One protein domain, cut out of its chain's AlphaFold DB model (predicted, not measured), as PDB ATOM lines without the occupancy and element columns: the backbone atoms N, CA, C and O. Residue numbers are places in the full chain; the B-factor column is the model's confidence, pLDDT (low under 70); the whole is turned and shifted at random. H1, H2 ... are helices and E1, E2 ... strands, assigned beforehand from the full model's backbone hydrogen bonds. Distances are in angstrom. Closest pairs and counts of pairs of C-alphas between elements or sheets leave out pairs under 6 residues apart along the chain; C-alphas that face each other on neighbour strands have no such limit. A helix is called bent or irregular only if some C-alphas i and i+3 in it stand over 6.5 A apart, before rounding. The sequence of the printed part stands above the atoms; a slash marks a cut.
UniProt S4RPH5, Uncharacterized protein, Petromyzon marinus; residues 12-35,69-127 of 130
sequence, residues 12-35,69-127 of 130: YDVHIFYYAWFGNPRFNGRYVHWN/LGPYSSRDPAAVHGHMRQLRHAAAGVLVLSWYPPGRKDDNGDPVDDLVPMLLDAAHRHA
ATOM      1  N   TYR A  12     -21.806 -47.683  71.730       98.25
ATOM      2  CA  TYR A  12     -22.226 -48.510  72.869       98.25
ATOM      3  C   TYR A  12     -23.588 -49.199  72.680       98.25
ATOM      4  O   TYR A  12     -23.936 -50.079  73.466       98.25
ATOM      5  N   ASP A  13     -24.326 -48.866  71.620       98.25
ATOM      6  CA  ASP A  13     -25.525 -49.603  71.211       98.25
ATOM      7  C   ASP A  13     -25.180 -50.809  70.312       98.25
ATOM      8  O   ASP A  13     -26.043 -51.638  70.025       98.25
ATOM      9  N   VAL A  14     -23.917 -50.944  69.877       98.31
ATOM     10  CA  VAL A  14     -23.433 -52.085  69.084       98.31
ATOM     11  C   VAL A  14     -22.749 -53.104  69.987       98.31
ATOM     12  O   VAL A  14     -21.734 -52.822  70.630       98.31
ATOM     13  N   HIS A  15     -23.339 -54.300  70.035       98.56
ATOM     14  CA  HIS A  15     -22.975 -55.386  70.940       98.56
ATOM     15  C   HIS A  15     -22.470 -56.588  70.132       98.56
ATOM     16  O   HIS A  15     -23.124 -57.009  69.178       98.56
ATOM     17  N   ILE A  16     -21.321 -57.154  70.508       98.56
ATOM     18  CA  ILE A  16     -20.721 -58.324  69.846       98.56
ATOM     19  C   ILE A  16     -20.593 -59.473  70.842       98.56
ATOM     20  O   ILE A  16     -19.951 -59.327  71.880       98.56
ATOM     21  N   PHE A  17     -21.163 -60.634  70.507       98.69
ATOM     22  CA  PHE A  17     -20.979 -61.856  71.290       98.69
ATOM     23  C   PHE A  17     -19.525 -62.324  71.251       98.69
ATOM     24  O   PHE A  17     -18.927 -62.449  70.182       98.69
ATOM     25  N   TYR A  18     -18.974 -62.619  72.425       98.69
ATOM     26  CA  TYR A  18     -17.584 -63.013  72.597       98.69
ATOM     27  C   TYR A  18     -17.460 -64.293  73.416       98.69
ATOM     28  O   TYR A  18     -18.074 -64.441  74.473       98.69
ATOM     29  N   TYR A  19     -16.602 -65.197  72.950       98.38
ATOM     30  CA  TYR A  19     -16.368 -66.494  73.571       98.38
ATOM     31  C   TYR A  19     -14.932 -66.575  74.095       98.38
ATOM     32  O   TYR A  19     -13.966 -66.527  73.330       98.38
ATOM     33  N   ALA A  20     -14.790 -66.720  75.414       97.88
ATOM     34  CA  ALA A  20     -13.502 -66.796  76.109       97.88
ATOM     35  C   ALA A  20     -13.035 -68.242  76.373       97.88
ATOM     36  O   ALA A  20     -12.286 -68.493  77.313       97.88
ATOM     37  N   TRP A  21     -13.499 -69.203  75.571       97.81
ATOM     38  CA  TRP A  21     -13.349 -70.635  75.846       97.81
ATOM     39  C   TRP A  21     -12.199 -71.325  75.090       97.81
ATOM     40  O   TRP A  21     -12.002 -72.529  75.234       97.81
ATOM     41  N   PHE A  22     -11.422 -70.597  74.284       98.56
ATOM     42  CA  PHE A  22     -10.371 -71.193  73.455       98.56
ATOM     43  C   PHE A  22      -9.077 -71.391  74.246       98.56
ATOM     44  O   PHE A  22      -8.700 -70.557  75.072       98.56
ATOM     45  N   GLY A  23      -8.364 -72.484  73.984       98.44
ATOM     46  CA  GLY A  23      -7.135 -72.810  74.707       98.44
ATOM     47  C   GLY A  23      -6.090 -73.504  73.852       98.44
ATOM     48  O   GLY A  23      -6.425 -74.187  72.889       98.44
ATOM     49  N   ASN A  24      -4.819 -73.351  74.220       98.56
ATOM     50  CA  ASN A  24      -3.695 -73.960  73.508       98.56
ATOM     51  C   ASN A  24      -2.639 -74.538  74.472       98.56
ATOM     52  O   ASN A  24      -2.642 -74.202  75.660       98.56
ATOM     53  N   PRO A  25      -1.700 -75.383  73.996       98.31
ATOM     54  CA  PRO A  25      -0.728 -76.050  74.862       98.31
ATOM     55  C   PRO A  25       0.113 -75.107  75.728       98.31
ATOM     56  O   PRO A  25       0.443 -75.450  76.858       98.31
ATOM     57  N   ARG A  26       0.422 -73.904  75.233       98.19
ATOM     58  CA  ARG A  26       1.262 -72.933  75.944       98.19
ATOM     59  C   ARG A  26       0.584 -72.368  77.196       98.19
ATOM     60  O   ARG A  26       1.253 -72.219  78.211       98.19
ATOM     61  N   PHE A  27      -0.702 -72.032  77.117       98.06
ATOM     62  CA  PHE A  27      -1.425 -71.359  78.207       98.06
ATOM     63  C   PHE A  27      -2.395 -72.276  78.966       98.06
ATOM     64  O   PHE A  27      -2.767 -71.969  80.096       98.06
ATOM     65  N   ASN A  28      -2.806 -73.396  78.366       97.62
ATOM     66  CA  ASN A  28      -3.803 -74.320  78.921       97.62
ATOM     67  C   ASN A  28      -3.257 -75.745  79.117       97.62
ATOM     68  O   ASN A  28      -3.989 -76.618  79.584       97.62
ATOM     69  N   GLY A  29      -2.018 -76.028  78.695       97.81
ATOM     70  CA  GLY A  29      -1.428 -77.375  78.697       97.81
ATOM     71  C   GLY A  29      -1.996 -78.325  77.632       97.81
ATOM     72  O   GLY A  29      -1.433 -79.389  77.397       97.81
ATOM     73  N   ARG A  30      -3.089 -77.942  76.959       97.94
ATOM     74  CA  ARG A  30      -3.748 -78.675  75.870       97.94
ATOM     75  C   ARG A  30      -4.550 -77.724  74.985       97.94
ATOM     76  O   ARG A  30      -4.828 -76.596  75.387       97.94
ATOM     77  N   TYR A  31      -4.954 -78.188  73.807       98.44
ATOM     78  CA  TYR A  31      -5.985 -77.489  73.045       98.44
ATOM     79  C   TYR A  31      -7.349 -77.625  73.733       98.44
ATOM     80  O   TYR A  31      -7.655 -78.670  74.311       98.44
ATOM     81  N   VAL A  32      -8.131 -76.546  73.695       98.31
ATOM     82  CA  VAL A  32      -9.507 -76.478  74.206       98.31
ATOM     83  C   VAL A  32     -10.350 -75.760  73.160       98.31
ATOM     84  O   VAL A  32      -9.901 -74.742  72.624       98.31
ATOM     85  N   HIS A  33     -11.533 -76.299  72.851       98.19
ATOM     86  CA  HIS A  33     -12.431 -75.890  71.756       98.19
ATOM     87  C   HIS A  33     -11.854 -76.008  70.334       98.19
ATOM     88  O   HIS A  33     -12.579 -76.391  69.424       98.19
ATOM     89  N   TRP A  34     -10.556 -75.789  70.109       98.56
ATOM     90  CA  TRP A  34      -9.936 -76.012  68.793       98.56
ATOM     91  C   TRP A  34      -9.922 -77.483  68.373       98.56
ATOM     92  O   TRP A  34     -10.021 -77.779  67.189       98.56
ATOM     93  N   ASN A  35      -9.816 -78.392  69.340       98.00
ATOM     94  CA  ASN A  35      -9.836 -79.846  69.176       98.00
ATOM     95  C   ASN A  35     -11.230 -80.433  69.464       98.00
ATOM     96  O   ASN A  35     -11.343 -81.501  70.068       98.00
ATOM     97  N   LEU A  69      -4.692 -65.279  64.140       97.69
ATOM     98  CA  LEU A  69      -3.959 -65.552  65.383       97.69
ATOM     99  C   LEU A  69      -3.601 -67.042  65.580       97.69
ATOM    100  O   LEU A  69      -3.005 -67.398  66.598       97.69
ATOM    101  N   GLY A  70      -3.979 -67.921  64.647       98.31
ATOM    102  CA  GLY A  70      -3.899 -69.371  64.814       98.31
ATOM    103  C   GLY A  70      -4.787 -69.883  65.958       98.31
ATOM    104  O   GLY A  70      -5.651 -69.149  66.445       98.31
ATOM    105  N   PRO A  71      -4.607 -71.137  66.415       98.44
ATOM    106  CA  PRO A  71      -5.332 -71.684  67.560       98.44
ATOM    107  C   PRO A  71      -4.839 -71.031  68.863       98.44
ATOM    108  O   PRO A  71      -4.050 -71.590  69.632       98.44
ATOM    109  N   TYR A  72      -5.272 -69.792  69.079       98.62
ATOM    110  CA  TYR A  72      -4.894 -68.948  70.204       98.62
ATOM    111  C   TYR A  72      -5.499 -69.455  71.519       98.62
ATOM    112  O   TYR A  72      -6.379 -70.318  71.544       98.62
ATOM    113  N   SER A  73      -5.037 -68.899  72.637       98.69
ATOM    114  CA  SER A  73      -5.673 -69.097  73.938       98.69
ATOM    115  C   SER A  73      -6.410 -67.831  74.355       98.69
ATOM    116  O   SER A  73      -5.852 -66.740  74.302       98.69
ATOM    117  N   SER A  74      -7.641 -67.972  74.841       98.50
ATOM    118  CA  SER A  74      -8.381 -66.897  75.508       98.50
ATOM    119  C   SER A  74      -7.745 -66.487  76.845       98.50
ATOM    120  O   SER A  74      -8.124 -65.464  77.406       98.50
ATOM    121  N   ARG A  75      -6.764 -67.257  77.343       98.00
ATOM    122  CA  ARG A  75      -5.936 -66.921  78.511       98.00
ATOM    123  C   ARG A  75      -4.675 -66.128  78.148       98.00
ATOM    124  O   ARG A  75      -3.961 -65.713  79.055       98.00
ATOM    125  N   ASP A  76      -4.384 -65.945  76.859       98.44
ATOM    126  CA  ASP A  76      -3.245 -65.154  76.392       98.44
ATOM    127  C   ASP A  76      -3.596 -63.652  76.404       98.44
ATOM    128  O   ASP A  76      -4.432 -63.213  75.604       98.44
ATOM    129  N   PRO A  77      -2.951 -62.827  77.255       97.94
ATOM    130  CA  PRO A  77      -3.223 -61.392  77.305       97.94
ATOM    131  C   PRO A  77      -2.968 -60.679  75.971       97.94
ATOM    132  O   PRO A  77      -3.628 -59.680  75.683       97.94
ATOM    133  N   ALA A  78      -2.035 -61.177  75.149       98.00
ATOM    134  CA  ALA A  78      -1.749 -60.596  73.842       98.00
ATOM    135  C   ALA A  78      -2.912 -60.817  72.864       98.00
ATOM    136  O   ALA A  78      -3.312 -59.878  72.172       98.00
ATOM    137  N   ALA A  79      -3.505 -62.017  72.864       98.38
ATOM    138  CA  ALA A  79      -4.686 -62.323  72.059       98.38
ATOM    139  C   ALA A  79      -5.880 -61.458  72.487       98.38
ATOM    140  O   ALA A  79      -6.490 -60.789  71.655       98.38
ATOM    141  N   VAL A  80      -6.153 -61.377  73.796       98.56
ATOM    142  CA  VAL A  80      -7.238 -60.540  74.339       98.56
ATOM    143  C   VAL A  80      -7.037 -59.068  73.971       98.56
ATOM    144  O   VAL A  80      -7.976 -58.414  73.520       98.56
ATOM    145  N   HIS A  81      -5.820 -58.538  74.101       98.00
ATOM    146  CA  HIS A  81      -5.525 -57.163  73.694       98.00
ATOM    147  C   HIS A  81      -5.757 -56.941  72.191       98.00
ATOM    148  O   HIS A  81      -6.325 -55.917  71.806       98.00
ATOM    149  N   GLY A  82      -5.365 -57.903  71.349       98.31
ATOM    150  CA  GLY A  82      -5.649 -57.894  69.914       98.31
ATOM    151  C   GLY A  82      -7.149 -57.853  69.609       98.31
ATOM    152  O   GLY A  82      -7.583 -57.024  68.810       98.31
ATOM    153  N   HIS A  83      -7.956 -58.660  70.303       98.69
ATOM    154  CA  HIS A  83      -9.413 -58.662  70.141       98.69
ATOM    155  C   HIS A  83     -10.047 -57.315  70.515       98.69
ATOM    156  O   HIS A  83     -10.885 -56.809  69.776       98.69
ATOM    157  N   MET A  84      -9.616 -56.679  71.610       98.50
ATOM    158  CA  MET A  84     -10.141 -55.359  71.992       98.50
ATOM    159  C   MET A  84      -9.825 -54.288  70.939       98.50
ATOM    160  O   MET A  84     -10.672 -53.450  70.627       98.50
ATOM    161  N   ARG A  85      -8.636 -54.345  70.321       97.94
ATOM    162  CA  ARG A  85      -8.307 -53.479  69.180       97.94
ATOM    163  C   ARG A  85      -9.229 -53.744  67.992       97.94
ATOM    164  O   ARG A  85      -9.720 -52.792  67.396       97.94
ATOM    165  N   GLN A  86      -9.493 -55.008  67.664       98.25
ATOM    166  CA  GLN A  86     -10.412 -55.377  66.581       98.25
ATOM    167  C   GLN A  86     -11.840 -54.862  66.836       98.25
ATOM    168  O   GLN A  86     -12.447 -54.310  65.923       98.25
ATOM    169  N   LEU A  87     -12.346 -54.947  68.072       98.00
ATOM    170  CA  LEU A  87     -13.652 -54.388  68.453       98.00
ATOM    171  C   LEU A  87     -13.709 -52.869  68.259       98.00
ATOM    172  O   LEU A  87     -14.664 -52.361  67.669       98.00
ATOM    173  N   ARG A  88     -12.656 -52.146  68.671       97.19
ATOM    174  CA  ARG A  88     -12.540 -50.703  68.403       97.19
ATOM    175  C   ARG A  88     -12.517 -50.398  66.906       97.19
ATOM    176  O   ARG A  88     -13.203 -49.481  66.470       97.19
ATOM    177  N   HIS A  89     -11.762 -51.162  66.116       96.69
ATOM    178  CA  HIS A  89     -11.729 -51.004  64.658       96.69
ATOM    179  C   HIS A  89     -13.093 -51.274  64.006       96.69
ATOM    180  O   HIS A  89     -13.413 -50.652  62.998       96.69
ATOM    181  N   ALA A  90     -13.911 -52.145  64.600       97.00
ATOM    182  CA  ALA A  90     -15.289 -52.399  64.189       97.00
ATOM    183  C   ALA A  90     -16.303 -51.360  64.718       97.00
ATOM    184  O   ALA A  90     -17.495 -51.493  64.448       97.00
ATOM    185  N   ALA A  91     -15.857 -50.349  65.477       97.38
ATOM    186  CA  ALA A  91     -16.694 -49.363  66.168       97.38
ATOM    187  C   ALA A  91     -17.753 -49.973  67.113       97.38
ATOM    188  O   ALA A  91     -18.766 -49.337  67.411       97.38
ATOM    189  N   ALA A  92     -17.520 -51.187  67.620       98.12
ATOM    190  CA  ALA A  92     -18.392 -51.839  68.592       98.12
ATOM    191  C   ALA A  92     -17.954 -51.492  70.018       98.12
ATOM    192  O   ALA A  92     -16.796 -51.700  70.382       98.12
ATOM    193  N   GLY A  93     -18.872 -50.958  70.825       98.31
ATOM    194  CA  GLY A  93     -18.574 -50.497  72.181       98.31
ATOM    195  C   GLY A  93     -18.780 -51.543  73.275       98.31
ATOM    196  O   GLY A  93     -18.276 -51.341  74.380       98.31
ATOM    197  N   VAL A  94     -19.506 -52.635  73.000       98.69
ATOM    198  CA  VAL A  94     -19.897 -53.626  74.018       98.69
ATOM    199  C   VAL A  94     -19.565 -55.055  73.586       98.69
ATOM    200  O   VAL A  94     -19.970 -55.518  72.519       98.69
ATOM    201  N   LEU A  95     -18.849 -55.764  74.453       98.00
ATOM    202  CA  LEU A  95     -18.500 -57.174  74.341       98.00
ATOM    203  C   LEU A  95     -19.449 -58.012  75.202       98.00
ATOM    204  O   LEU A  95     -19.328 -58.030  76.417       98.00
ATOM    205  N   VAL A  96     -20.352 -58.768  74.588       98.62
ATOM    206  CA  VAL A  96     -21.278 -59.646  75.314       98.62
ATOM    207  C   VAL A  96     -20.596 -60.983  75.588       98.62
ATOM    208  O   VAL A  96     -20.519 -61.851  74.715       98.62
ATOM    209  N   LEU A  97     -20.067 -61.139  76.800       98.50
ATOM    210  CA  LEU A  97     -19.306 -62.321  77.196       98.50
ATOM    211  C   LEU A  97     -20.206 -63.554  77.390       98.50
ATOM    212  O   LEU A  97     -21.085 -63.571  78.250       98.50
ATOM    213  N   SER A  98     -19.931 -64.625  76.641       98.00
ATOM    214  CA  SER A  98     -20.447 -65.962  76.948       98.00
ATOM    215  C   SER A  98     -19.889 -66.422  78.295       98.00
ATOM    216  O   SER A  98     -18.671 -66.519  78.468       98.00
ATOM    217  N   TRP A  99     -20.776 -66.677  79.259       97.88
ATOM    218  CA  TRP A  99     -20.397 -66.913  80.648       97.88
ATOM    219  C   TRP A  99     -21.160 -68.084  81.268       97.88
ATOM    220  O   TRP A  99     -22.355 -68.274  81.039       97.88
ATOM    221  N   TYR A 100     -20.444 -68.837  82.101       95.69
ATOM    222  CA  TYR A 100     -20.972 -69.878  82.976       95.69
ATOM    223  C   TYR A 100     -20.583 -69.555  84.425       95.69
ATOM    224  O   TYR A 100     -19.497 -69.012  84.637       95.69
ATOM    225  N   PRO A 101     -21.403 -69.933  85.428       97.06
ATOM    226  CA  PRO A 101     -21.053 -69.754  86.835       97.06
ATOM    227  C   PRO A 101     -19.692 -70.366  87.209       97.06
ATOM    228  O   PRO A 101     -19.263 -71.324  86.564       97.06
ATOM    229  N   PRO A 102     -19.043 -69.901  88.293       96.25
ATOM    230  CA  PRO A 102     -17.759 -70.436  88.734       96.25
ATOM    231  C   PRO A 102     -17.770 -71.969  88.848       96.25
ATOM    232  O   PRO A 102     -18.683 -72.564  89.425       96.25
ATOM    233  N   GLY A 103     -16.764 -72.623  88.262       94.38
ATOM    234  CA  GLY A 103     -16.650 -74.088  88.217       94.38
ATOM    235  C   GLY A 103     -17.597 -74.796  87.236       94.38
ATOM    236  O   GLY A 103     -17.530 -76.019  87.109       94.38
ATOM    237  N   ARG A 104     -18.464 -74.066  86.524       95.75
ATOM    238  CA  ARG A 104     -19.274 -74.577  85.409       95.75
ATOM    239  C   ARG A 104     -18.598 -74.251  84.076       95.75
ATOM    240  O   ARG A 104     -17.814 -73.312  83.966       95.75
ATOM    241  N   LYS A 105     -18.914 -75.056  83.069       95.38
ATOM    242  CA  LYS A 105     -18.378 -74.980  81.710       95.38
ATOM    243  C   LYS A 105     -19.340 -75.667  80.750       95.38
ATOM    244  O   LYS A 105     -20.196 -76.432  81.199       95.38
ATOM    245  N   ASP A 106     -19.166 -75.430  79.457       93.44
ATOM    246  CA  ASP A 106     -19.769 -76.282  78.439       93.44
ATOM    247  C   ASP A 106     -19.087 -77.668  78.406       93.44
ATOM    248  O   ASP A 106     -18.032 -77.900  79.021       93.44
ATOM    249  N   ASP A 107     -19.685 -78.607  77.679       92.94
ATOM    250  CA  ASP A 107     -19.213 -79.994  77.623       92.94
ATOM    251  C   ASP A 107     -17.800 -80.129  77.023       92.94
ATOM    252  O   ASP A 107     -17.081 -81.071  77.357       92.94
ATOM    253  N   ASN A 108     -17.351 -79.150  76.232       92.81
ATOM    254  CA  ASN A 108     -16.115 -79.195  75.447       92.81
ATOM    255  C   ASN A 108     -15.046 -78.183  75.910       92.81
ATOM    256  O   ASN A 108     -13.914 -78.217  75.421       92.81
ATOM    257  N   GLY A 109     -15.376 -77.304  76.861       93.31
ATOM    258  CA  GLY A 109     -14.493 -76.240  77.343       93.31
ATOM    259  C   GLY A 109     -13.859 -76.469  78.714       93.31
ATOM    260  O   GLY A 109     -13.948 -77.549  79.303       93.31
ATOM    261  N   ASP A 110     -13.252 -75.399  79.227       95.06
ATOM    262  CA  ASP A 110     -12.823 -75.205  80.619       95.06
ATOM    263  C   ASP A 110     -13.698 -74.127  81.284       95.06
ATOM    264  O   ASP A 110     -14.331 -73.346  80.572       95.06
ATOM    265  N   PRO A 111     -13.757 -74.039  82.628       96.12
ATOM    266  CA  PRO A 111     -14.367 -72.889  83.288       96.12
ATOM    267  C   PRO A 111     -13.677 -71.585  82.859       96.12
ATOM    268  O   PRO A 111     -12.448 -71.533  82.763       96.12
ATOM    269  N   VAL A 112     -14.481 -70.551  82.599       95.50
ATOM    270  CA  VAL A 112     -14.019 -69.259  82.051       95.50
ATOM    271  C   VAL A 112     -14.203 -68.078  83.006       95.50
ATOM    272  O   VAL A 112     -13.765 -66.972  82.702       95.50
ATOM    273  N   ASP A 113     -14.852 -68.291  84.155       97.50
ATOM    274  CA  ASP A 113     -15.146 -67.234  85.131       97.50
ATOM    275  C   ASP A 113     -13.876 -66.540  85.658       97.50
ATOM    276  O   ASP A 113     -13.845 -65.324  85.827       97.50
ATOM    277  N   ASP A 114     -12.777 -67.283  85.802       96.62
ATOM    278  CA  ASP A 114     -11.490 -66.743  86.249       96.62
ATOM    279  C   ASP A 114     -10.839 -65.781  85.239       96.62
ATOM    280  O   ASP A 114      -9.921 -65.040  85.593       96.62
ATOM    281  N   LEU A 115     -11.324 -65.746  83.992       97.38
ATOM    282  CA  LEU A 115     -10.880 -64.802  82.965       97.38
ATOM    283  C   LEU A 115     -11.638 -63.474  83.006       97.38
ATOM    284  O   LEU A 115     -11.154 -62.494  82.438       97.38
ATOM    285  N   VAL A 116     -12.788 -63.407  83.686       98.19
ATOM    286  CA  VAL A 116     -13.640 -62.207  83.726       98.19
ATOM    287  C   VAL A 116     -12.868 -60.964  84.195       98.19
ATOM    288  O   VAL A 116     -12.941 -59.954  83.493       98.19
ATOM    289  N   PRO A 117     -12.063 -60.997  85.281       98.44
ATOM    290  CA  PRO A 117     -11.296 -59.820  85.694       98.44
ATOM    291  C   PRO A 117     -10.321 -59.329  84.613       98.44
ATOM    292  O   PRO A 117     -10.264 -58.137  84.323       98.44
ATOM    293  N   MET A 118      -9.608 -60.247  83.949       98.06
ATOM    294  CA  MET A 118      -8.670 -59.903  82.872       98.06
ATOM    295  C   MET A 118      -9.388 -59.269  81.672       98.06
ATOM    296  O   MET A 118      -8.877 -58.318  81.074       98.06
ATOM    297  N   LEU A 119     -10.567 -59.787  81.318       98.44
ATOM    298  CA  LEU A 119     -11.383 -59.274  80.218       98.44
ATOM    299  C   LEU A 119     -11.934 -57.878  80.527       98.44
ATOM    300  O   LEU A 119     -11.856 -57.004  79.665       98.44
ATOM    301  N   LEU A 120     -12.413 -57.645  81.754       98.62
ATOM    302  CA  LEU A 120     -12.864 -56.328  82.216       98.62
ATOM    303  C   LEU A 120     -11.727 -55.300  82.175       98.62
ATOM    304  O   LEU A 120     -11.903 -54.212  81.624       98.62
ATOM    305  N   ASP A 121     -10.542 -55.660  82.672       98.56
ATOM    306  CA  ASP A 121      -9.359 -54.796  82.632       98.56
ATOM    307  C   ASP A 121      -8.932 -54.475  81.194       98.56
ATOM    308  O   ASP A 121      -8.573 -53.338  80.871       98.56
ATOM    309  N   ALA A 122      -8.953 -55.473  80.306       98.38
ATOM    310  CA  ALA A 122      -8.617 -55.280  78.902       98.38
ATOM    311  C   ALA A 122      -9.634 -54.376  78.194       98.38
ATOM    312  O   ALA A 122      -9.220 -53.443  77.507       98.38
ATOM    313  N   ALA A 123     -10.933 -54.604  78.393       98.25
ATOM    314  CA  ALA A 123     -11.990 -53.767  77.837       98.25
ATOM    315  C   ALA A 123     -11.877 -52.320  78.338       98.25
ATOM    316  O   ALA A 123     -11.911 -51.385  77.537       98.25
ATOM    317  N   HIS A 124     -11.638 -52.126  79.640       98.25
ATOM    318  CA  HIS A 124     -11.477 -50.799  80.234       98.25
ATOM    319  C   HIS A 124     -10.314 -50.017  79.607       98.25
ATOM    320  O   HIS A 124     -10.496 -48.862  79.219       98.25
ATOM    321  N   ARG A 125      -9.150 -50.658  79.416       97.69
ATOM    322  CA  ARG A 125      -7.981 -50.048  78.747       97.69
ATOM    323  C   ARG A 125      -8.259 -49.592  77.311       97.69
ATOM    324  O   ARG A 125      -7.558 -48.718  76.815       97.69
ATOM    325  N   HIS A 126      -9.266 -50.168  76.659       97.19
ATOM    326  CA  HIS A 126      -9.670 -49.848  75.288       97.19
ATOM    327  C   HIS A 126     -10.973 -49.042  75.213       97.19
ATOM    328  O   HIS A 126     -11.536 -48.905  74.129       97.19
ATOM    329  N   ALA A 127     -11.455 -48.493  76.334       97.38
ATOM    330  CA  ALA A 127     -12.731 -47.778  76.425       97.38
ATOM    331  C   ALA A 127     -13.929 -48.581  75.868       97.38
ATOM    332  O   ALA A 127     -14.823 -48.028  75.234       97.38
TER     333      ALA A 127
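Overview. This is residues 12 to 35 and 69 to 127 of the 130 residues of an uncharacterized protein of Petromyzon marinus (UniProt S4RPH5). Two helices, H2 and H3, cross each other beside a narrow ribbon of two parallel strands, E1 and E2, on the side of E2. The short helix H1 and loops make the other end. The 83 printed residues, with three named helices and two named strands in the order E1 H1 H2 E2 H3, form a mixed, compact domain with a radius of gyration of the C-alphas of 12.7 A and spans of 34 by 27 by 19 A.

Arrangement. E1, residues 12 to 18, and E2, residues 92 to 97, are parallel neighbours at 39 degrees; N 96 and O 16 are 2.8 A apart and N 16 and O 94 2.9 A, both within hydrogen-bond range. H1, residues 25 to 28, touches no helix. H2, residues 77 to 89, touches H3, residues 113 to 125, at a steep tilt of 50 degrees, the same way; their closest C-alphas, of Met 84 and Ala 123, are 6.3 A apart. H3 touches H2 with residues 118 to 123 alone. The closest C-alphas of H2 and E2, of Leu 87 and Gly 93, are 7.3 A apart. E2 and H3 are near each other, with 7 pairs of C-alphas within 10 A. Every O i to N i+4 pair is within hydrogen-bond range in H2, 7 of 9 in H3, and H1 is too short for one.

Along the chain. E1 begins at C-alpha 12 (-22.226, -48.510, 72.869) and measures 15.2 A; E2 measures 13.6 A. H2 measures 18.4 A. H3, 19.7 A, ends at C-alpha 125 (-7.981, -50.048, 78.747); it is irregular, but only just, with C-alphas 114 and 117 6.9 A apart.

Size, cuts and confidence. The two C-alphas farthest apart, of Asp 13 and Gly 29, are 37.5 A apart. Residues 36 to 68 are not printed, and C-alphas 35 and 69 are 15.9 A apart across the cut. The link from E2 to H3 is long, 15 residues. No printed residue is under 70 in pLDDT.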